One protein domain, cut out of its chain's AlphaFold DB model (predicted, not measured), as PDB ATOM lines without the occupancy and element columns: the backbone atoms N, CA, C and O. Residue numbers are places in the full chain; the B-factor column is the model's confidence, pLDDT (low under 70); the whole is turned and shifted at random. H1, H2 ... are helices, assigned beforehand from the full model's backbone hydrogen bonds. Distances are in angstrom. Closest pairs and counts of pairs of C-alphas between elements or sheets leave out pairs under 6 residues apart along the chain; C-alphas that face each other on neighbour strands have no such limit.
ATOM      1  N   VAL A   2     -45.203  35.549 -42.756       36.72
ATOM      2  CA  VAL A   2     -45.962  36.811 -42.941       36.72
ATOM      3  C   VAL A   2     -45.179  38.074 -42.532       36.72
ATOM      4  O   VAL A   2     -45.034  38.981 -43.340       36.72
ATOM      5  N   SER A   3     -44.572  38.104 -41.338       50.91
ATOM      6  CA  SER A   3     -43.759  39.253 -40.881       50.91
ATOM      7  C   SER A   3     -42.533  39.542 -41.772       50.91
ATOM      8  O   SER A   3     -42.183  40.702 -41.954       50.91
ATOM      9  N   VAL A   4     -41.938  38.523 -42.412       54.53
ATOM     10  CA  VAL A   4     -40.782  38.694 -43.323       54.53
ATOM     11  C   VAL A   4     -41.182  39.437 -44.586       54.53
ATOM     12  O   VAL A   4     -40.484  40.350 -45.017       54.53
ATOM     13  N   ASN A   5     -42.327  39.063 -45.156       59.38
ATOM     14  CA  ASN A   5     -42.851  39.714 -46.348       59.38
ATOM     15  C   ASN A   5     -43.300  41.147 -46.044       59.38
ATOM     16  O   ASN A   5     -43.121  42.023 -46.886       59.38
ATOM     17  N   ILE A   6     -43.817  41.410 -44.836       61.50
ATOM     18  CA  ILE A   6     -44.161  42.769 -44.391       61.50
ATOM     19  C   ILE A   6     -42.900  43.637 -44.303       61.50
ATOM     20  O   ILE A   6     -42.864  44.698 -44.924       61.50
ATOM     21  N   SER A   7     -41.848  43.170 -43.621       71.69
ATOM     22  CA  SER A   7     -40.592  43.920 -43.497       71.69
ATOM     23  C   SER A   7     -39.923  44.144 -44.852       71.69
ATOM     24  O   SER A   7     -39.590  45.282 -45.173       71.69
ATOM     25  N   LYS A   8     -39.795  43.107 -45.696       83.75
ATOM     26  CA  LYS A   8     -39.172  43.245 -47.022       83.75
ATOM     27  C   LYS A   8     -39.936  44.240 -47.898       83.75
ATOM     28  O   LYS A   8     -39.326  45.158 -48.430       83.75
ATOM     29  N   ASN A   9     -41.266  44.144 -47.967       84.44
ATOM     30  CA  ASN A   9     -42.081  45.085 -48.743       84.44
ATOM     31  C   ASN A   9     -41.985  46.528 -48.226       84.44
ATOM     32  O   ASN A   9     -41.967  47.467 -49.023       84.44
ATOM     33  N   GLN A  10     -41.942  46.727 -46.906       81.44
ATOM     34  CA  GLN A  10     -41.766  48.056 -46.317       81.44
ATOM     35  C   GLN A  10     -40.388  48.639 -46.648       81.44
ATOM     36  O   GLN A  10     -40.310  49.800 -47.050       81.44
ATOM     37  N   ILE A  11     -39.326  47.835 -46.545       88.31
ATOM     38  CA  ILE A  11     -37.956  48.244 -46.882       88.31
ATOM     39  C   ILE A  11     -37.846  48.554 -48.380       88.31
ATOM     40  O   ILE A  11     -37.279  49.583 -48.735       88.31
ATOM     41  N   THR A  12     -38.453  47.747 -49.255       91.12
ATOM     42  CA  THR A  12     -38.494  48.014 -50.703       91.12
ATOM     43  C   THR A  12     -39.184  49.343 -50.999       91.12
ATOM     44  O   THR A  12     -38.587  50.217 -51.623       91.12
ATOM     45  N   LYS A  13     -40.398  49.564 -50.472       87.56
ATOM     46  CA  LYS A  13     -41.122  50.837 -50.651       87.56
ATOM     47  C   LYS A  13     -40.333  52.030 -50.111       87.56
ATOM     48  O   LYS A  13     -40.381  53.120 -50.683       87.56
ATOM     49  N   TYR A  14     -39.632  51.853 -48.991       87.19
ATOM     50  CA  TYR A  14     -38.748  52.876 -48.442       87.19
ATOM     51  C   TYR A  14     -37.592  53.182 -49.403       87.19
ATOM     52  O   TYR A  14     -37.355  54.351 -49.717       87.19
ATOM     53  N   ALA A  15     -36.918  52.148 -49.904       90.75
ATOM     54  CA  ALA A  15     -35.788  52.267 -50.815       90.75
ATOM     55  C   ALA A  15     -36.181  52.958 -52.128       90.75
ATOM     56  O   ALA A  15     -35.517  53.906 -52.544       90.75
ATOM     57  N   GLU A  16     -37.311  52.571 -52.721       92.38
ATOM     58  CA  GLU A  16     -37.870  53.197 -53.925       92.38
ATOM     59  C   GLU A  16     -38.140  54.692 -53.711       92.38
ATOM     60  O   GLU A  16     -37.703  55.536 -54.495       92.38
ATOM     61  N   ARG A  17     -38.798  55.055 -52.600       89.94
ATOM     62  CA  ARG A  17     -39.083  56.462 -52.257       89.94
ATOM     63  C   ARG A  17     -37.818  57.276 -51.986       89.94
ATOM     64  O   ARG A  17     -37.823  58.494 -52.158       89.94
ATOM     65  N   ARG A  18     -36.743  56.627 -51.536       90.38
ATOM     66  CA  ARG A  18     -35.464  57.256 -51.174       90.38
ATOM     67  C   ARG A  18     -34.369  57.023 -52.212       90.38
ATOM     68  O   ARG A  18     -33.212  57.323 -51.925       90.38
ATOM     69  N   ILE A  19     -34.707  56.591 -53.428       93.00
ATOM     70  CA  ILE A  19     -33.720  56.197 -54.441       93.00
ATOM     71  C   ILE A  19     -32.677  57.283 -54.735       93.00
ATOM     72  O   ILE A  19     -31.492  56.999 -54.871       93.00
ATOM     73  N   ASN A  20     -33.076  58.558 -54.728       91.75
ATOM     74  CA  ASN A  20     -32.148  59.673 -54.937       91.75
ATOM     75  C   ASN A  20     -31.118  59.834 -53.807       91.75
ATOM     76  O   ASN A  20     -29.995  60.260 -54.064       91.75
ATOM     77  N   ALA A  21     -31.486  59.504 -52.566       89.56
ATOM     78  CA  ALA A  21     -30.546  59.473 -51.449       89.56
ATOM     79  C   ALA A  21     -29.653  58.228 -51.531       89.56
ATOM     80  O   ALA A  21     -28.438  58.348 -51.404       89.56
ATOM     81  N   LEU A  22     -30.237  57.062 -51.834       91.00
ATOM     82  CA  LEU A  22     -29.494  55.806 -51.958       91.00
ATOM     83  C   LEU A  22     -28.444  55.854 -53.073       91.00
ATOM     84  O   LEU A  22     -27.327  55.403 -52.859       91.00
ATOM     85  N   ARG A  23     -28.725  56.505 -54.209       90.19
ATOM     86  CA  ARG A  23     -27.721  56.751 -55.264       90.19
ATOM     87  C   ARG A  23     -26.450  57.412 -54.739       90.19
ATOM     88  O   ARG A  23     -25.368  57.103 -55.215       90.19
ATOM     89  N   LYS A  24     -26.562  58.311 -53.754       90.12
ATOM     90  CA  LYS A  24     -25.393  58.961 -53.141       90.12
ATOM     91  C   LYS A  24     -24.626  58.003 -52.230       90.12
ATOM     92  O   LYS A  24     -23.406  58.083 -52.177       90.12
ATOM     93  N   TRP A  25     -25.328  57.118 -51.525       88.25
ATOM     94  CA  TRP A  25     -24.721  56.131 -50.625       88.25
ATOM     95  C   TRP A  25     -23.983  55.038 -51.399       88.25
ATOM     96  O   TRP A  25     -22.860  54.692 -51.048       88.25
ATOM     97  N   TYR A  26     -24.577  54.573 -52.498       89.06
ATOM     98  CA  TYR A  26     -24.027  53.534 -53.368       89.06
ATOM     99  C   TYR A  26     -23.153  54.087 -54.504       89.06
ATOM    100  O   TYR A  26     -22.695  53.327 -55.344       89.06
ATOM    101  N   ALA A  27     -22.851  55.392 -54.531       84.88
ATOM    102  CA  ALA A  27     -22.097  56.026 -55.624       84.88
ATOM    103  C   ALA A  27     -20.691  55.434 -55.857       84.88
ATOM    104  O   ALA A  27     -20.107  55.637 -56.918       84.88
ATOM    105  N   LYS A  28     -20.131  54.754 -54.850       82.75
ATOM    106  CA  LYS A  28     -18.820  54.090 -54.906       82.75
ATOM    107  C   LYS A  28     -18.921  52.563 -54.929       82.75
ATOM    108  O   LYS A  28     -17.886  51.905 -54.904       82.75
ATOM    109  N   ASP A  29     -20.132  52.012 -54.917       79.94
ATOM    110  CA  ASP A  29     -20.345  50.572 -54.923       79.94
ATOM    111  C   ASP A  29     -20.193  50.045 -56.362       79.94
ATOM    112  O   ASP A  29     -20.958  50.448 -57.239       79.94
ATOM    113  N   PRO A  30     -19.209  49.170 -56.640       72.00
ATOM    114  CA  PRO A  30     -18.984  48.646 -57.983       72.00
ATOM    115  C   PRO A  30     -20.087  47.682 -58.456       72.00
ATOM    116  O   PRO A  30     -20.101  47.332 -59.633       72.00
ATOM    117  N   ILE A  31     -20.981  47.236 -57.565       67.81
ATOM    118  CA  ILE A  31     -22.018  46.232 -57.846       67.81
ATOM    119  C   ILE A  31     -23.344  46.886 -58.268       67.81
ATOM    120  O   ILE A  31     -24.133  46.265 -58.976       67.81
ATOM    121  N   ALA A  32     -23.611  48.133 -57.867       71.69
ATOM    122  CA  ALA A  32     -24.924  48.757 -58.030       71.69
ATOM    123  C   ALA A  32     -24.904  49.888 -59.078       71.69
ATOM    124  O   ALA A  32     -24.567  51.030 -58.765       71.69
ATOM    125  N   ILE A  33     -25.290  49.586 -60.324       78.44
ATOM    126  CA  ILE A  33     -25.259  50.547 -61.447       78.44
ATOM    127  C   ILE A  33     -26.647  51.093 -61.821       78.44
ATOM    128  O   ILE A  33     -26.757  52.197 -62.359       78.44
ATOM    129  N   SER A  34     -27.715  50.361 -61.506       89.75
ATOM    130  CA  SER A  34     -29.107  50.744 -61.756       89.75
ATOM    131  C   SER A  34     -29.893  51.004 -60.466       89.75
ATOM    132  O   SER A  34     -29.514  50.594 -59.370       89.75
ATOM    133  N   ASN A  35     -31.042  51.679 -60.589       91.88
ATOM    134  CA  ASN A  35     -31.934  51.889 -59.445       91.88
ATOM    135  C   ASN A  35     -32.425  50.572 -58.836       91.88
ATOM    136  O   ASN A  35     -32.570  50.487 -57.621       91.88
ATOM    137  N   GLU A  36     -32.708  49.581 -59.679       92.31
ATOM    138  CA  GLU A  36     -33.199  48.275 -59.250       92.31
ATOM    139  C   GLU A  36     -32.138  47.535 -58.434       92.31
ATOM    140  O   GLU A  36     -32.430  47.066 -57.337       92.31
ATOM    141  N   GLU A  37     -30.886  47.528 -58.898       90.75
ATOM    142  CA  GLU A  37     -29.770  46.917 -58.169       90.75
ATOM    143  C   GLU A  37     -29.480  47.641 -56.851       90.75
ATOM    144  O   GLU A  37     -29.261  46.981 -55.840       90.75
ATOM    145  N   ILE A  38     -29.543  48.980 -56.823       92.75
ATOM    146  CA  ILE A  38     -29.400  49.763 -55.583       92.75
ATOM    147  C   ILE A  38     -30.503  49.395 -54.582       92.75
ATOM    148  O   ILE A  38     -30.219  49.168 -53.405       92.75
ATOM    149  N   VAL A  39     -31.763  49.334 -55.029       92.94
ATOM    150  CA  VAL A  39     -32.895  48.950 -54.171       92.94
ATOM    151  C   VAL A  39     -32.709  47.526 -53.659       92.94
ATOM    152  O   VAL A  39     -32.846  47.296 -52.460       92.94
ATOM    153  N   HIS A  40     -32.356  46.584 -54.532       91.69
ATOM    154  CA  HIS A  40     -32.138  45.192 -54.158       91.69
ATOM    155  C   HIS A  40     -30.993  45.046 -53.147       91.69
ATOM    156  O   HIS A  40     -31.181  44.428 -52.100       91.69
ATOM    157  N   ALA A  41     -29.838  45.664 -53.406       90.81
ATOM    158  CA  ALA A  41     -28.688  45.645 -52.503       90.81
ATOM    159  C   ALA A  41     -29.024  46.252 -51.134       90.81
ATOM    160  O   ALA A  41     -28.656  45.694 -50.099       90.81
ATOM    161  N   PHE A  42     -29.769  47.360 -51.109       91.69
ATOM    162  CA  PHE A  42     -30.232  47.974 -49.867       91.69
ATOM    163  C   PHE A  42     -31.194  47.067 -49.095       91.69
ATOM    164  O   PHE A  42     -31.060  46.913 -47.879       91.69
ATOM    165  N   VAL A  43     -32.159  46.454 -49.787       92.62
ATOM    166  CA  VAL A  43     -33.144  45.554 -49.177       92.62
ATOM    167  C   VAL A  43     -32.459  44.321 -48.594       92.62
ATOM    168  O   VAL A  43     -32.676  44.018 -47.424       92.62
ATOM    169  N   GLU A  44     -31.612  43.638 -49.363       91.69
ATOM    170  CA  GLU A  44     -30.904  42.439 -48.900       91.69
ATOM    171  C   GLU A  44     -29.926  42.765 -47.767       91.69
ATOM    172  O   GLU A  44     -29.933  42.085 -46.741       91.69
ATOM    173  N   GLY A  45     -29.163  43.858 -47.887       91.75
ATOM    174  CA  GLY A  45     -28.273  44.326 -46.826       91.75
ATOM    175  C   GLY A  45     -29.021  44.643 -45.530       91.75
ATOM    176  O   GLY A  45     -28.595  44.228 -44.456       91.75
ATOM    177  N   THR A  46     -30.177  45.306 -45.616       91.19
ATOM    178  CA  THR A  46     -31.013  45.605 -44.441       91.19
ATOM    179  C   THR A  46     -31.604  44.334 -43.836       91.19
ATOM    180  O   THR A  46     -31.564  44.149 -42.622       91.19
ATOM    181  N   MET A  47     -32.134  43.429 -44.662       90.62
ATOM    182  CA  MET A  47     -32.719  42.170 -44.194       90.62
ATOM    183  C   MET A  47     -31.681  41.260 -43.528       90.62
ATOM    184  O   MET A  47     -32.025  40.561 -42.576       90.62
ATOM    185  N   ALA A  48     -30.420  41.306 -43.970       92.19
ATOM    186  CA  ALA A  48     -29.320  40.567 -43.354       92.19
ATOM    187  C   ALA A  48     -29.004  41.030 -41.919       92.19
ATOM    188  O   ALA A  48     -28.507  40.232 -41.128       92.19
ATOM    189  N   LEU A  49     -29.332  42.279 -41.564       91.38
ATOM    190  CA  LEU A  49     -29.183  42.814 -40.203       91.38
ATOM    191  C   LEU A  49     -30.340  42.409 -39.270       91.38
ATOM    192  O   LEU A  49     -30.241  42.571 -38.054       91.38
ATOM    193  N   ILE A  50     -31.453  41.909 -39.818       90.56
ATOM    194  CA  ILE A  50     -32.661  41.586 -39.051       90.56
ATOM    195  C   ILE A  50     -32.663  40.099 -38.695       90.56
ATOM    196  O   ILE A  50     -33.100  39.235 -39.462       90.56
ATOM    197  N   HIS A  51     -32.247  39.803 -37.468       88.31
ATOM    198  CA  HIS A  51     -32.341  38.464 -36.897       88.31
ATOM    199  C   HIS A  51     -33.649  38.302 -36.123       88.31
ATOM    200  O   HIS A  51     -33.980  39.090 -35.242       88.31
ATOM    201  N   ARG A  52     -34.411  37.258 -36.457       89.56
ATOM    202  CA  ARG A  52     -35.695  36.950 -35.818       89.56
ATOM    203  C   ARG A  52     -35.513  35.772 -34.882       89.56
ATOM    204  O   ARG A  52     -34.969  34.748 -35.288       89.56
ATOM    205  N   ALA A  53     -36.029  35.897 -33.672       91.50
ATOM    206  CA  ALA A  53     -35.988  34.844 -32.677       91.50
ATOM    207  C   ALA A  53     -37.293  34.811 -31.884       91.50
ATOM    208  O   ALA A  53     -37.991  35.813 -31.766       91.50
TER     209      ALA A  53
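Overview. This is residues 2 to 53 of the 394 residues of the protein "3HCDH_N domain-containing protein" of Chlamydiales bacterium SCGC AG-110-P3 (UniProt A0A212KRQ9). Two longer helices, H1 and H3, form a narrow V, with the short helix H2 at its closed end, where Ala 15 of H1 comes near Val 39 of H3. The link of residues 26 to 34 loops round from H2 to H3 at that same end, and residues 49 to 53 run on past H3 at the open end. The printed part has 52 residues with three named helices, in the order H1, H2, H3, and no named strand; its class is all helix. It is only just compact, close to loose, with a radius of gyration of the C-alphas of 11.4 A, and its elongated outline spans 34 by 19 by 14 A.

Along the chain. H1, residues 2 to 17, begins with C-alpha 2 at (-45.962, 36.811, -42.941) and is 22.8 A long from first to last C-alpha. H2, residues 19 to 25, is 9.8 A long and begins with C-alpha 19 at (-33.720, 56.197, -54.441). H3, residues 35 to 48, is 19.8 A long and ends with C-alpha 48 at (-29.320, 40.567, -43.354).

Arrangement. H1 and H2 are close but not clearly touching, the closest C-alphas being those of Ala 15 and Leu 22, 7.3 A apart; their lines are about perpendicular at 86 degrees. H1 and H3 touch, closest at the C-alphas of Ala 15 and Val 39, 5.5 A apart, and run opposite ways at a steep tilt of 39 degrees. H2 touches H3 at residues 35 to 39 of H3 alone, closest at the C-alphas of Ile 19 and Asn 35, 6.8 A apart. They run the same way at a steep tilt of 68 degrees, only just short of about perpendicular. In H1 and H3 every O i to N i+4 pair is within hydrogen-bond range; in H2 it is 2 of 3.

Size, cuts and confidence. The two C-alphas farthest apart are those of Ile 33 and Ala 53, 34.5 A. The printed part has no cut; the link from H1 to H2 is tight and that from H2 to H3 is short. The mean pLDDT of the printed part is 84.4, with residues 2 to 6 and residue 31 under 70.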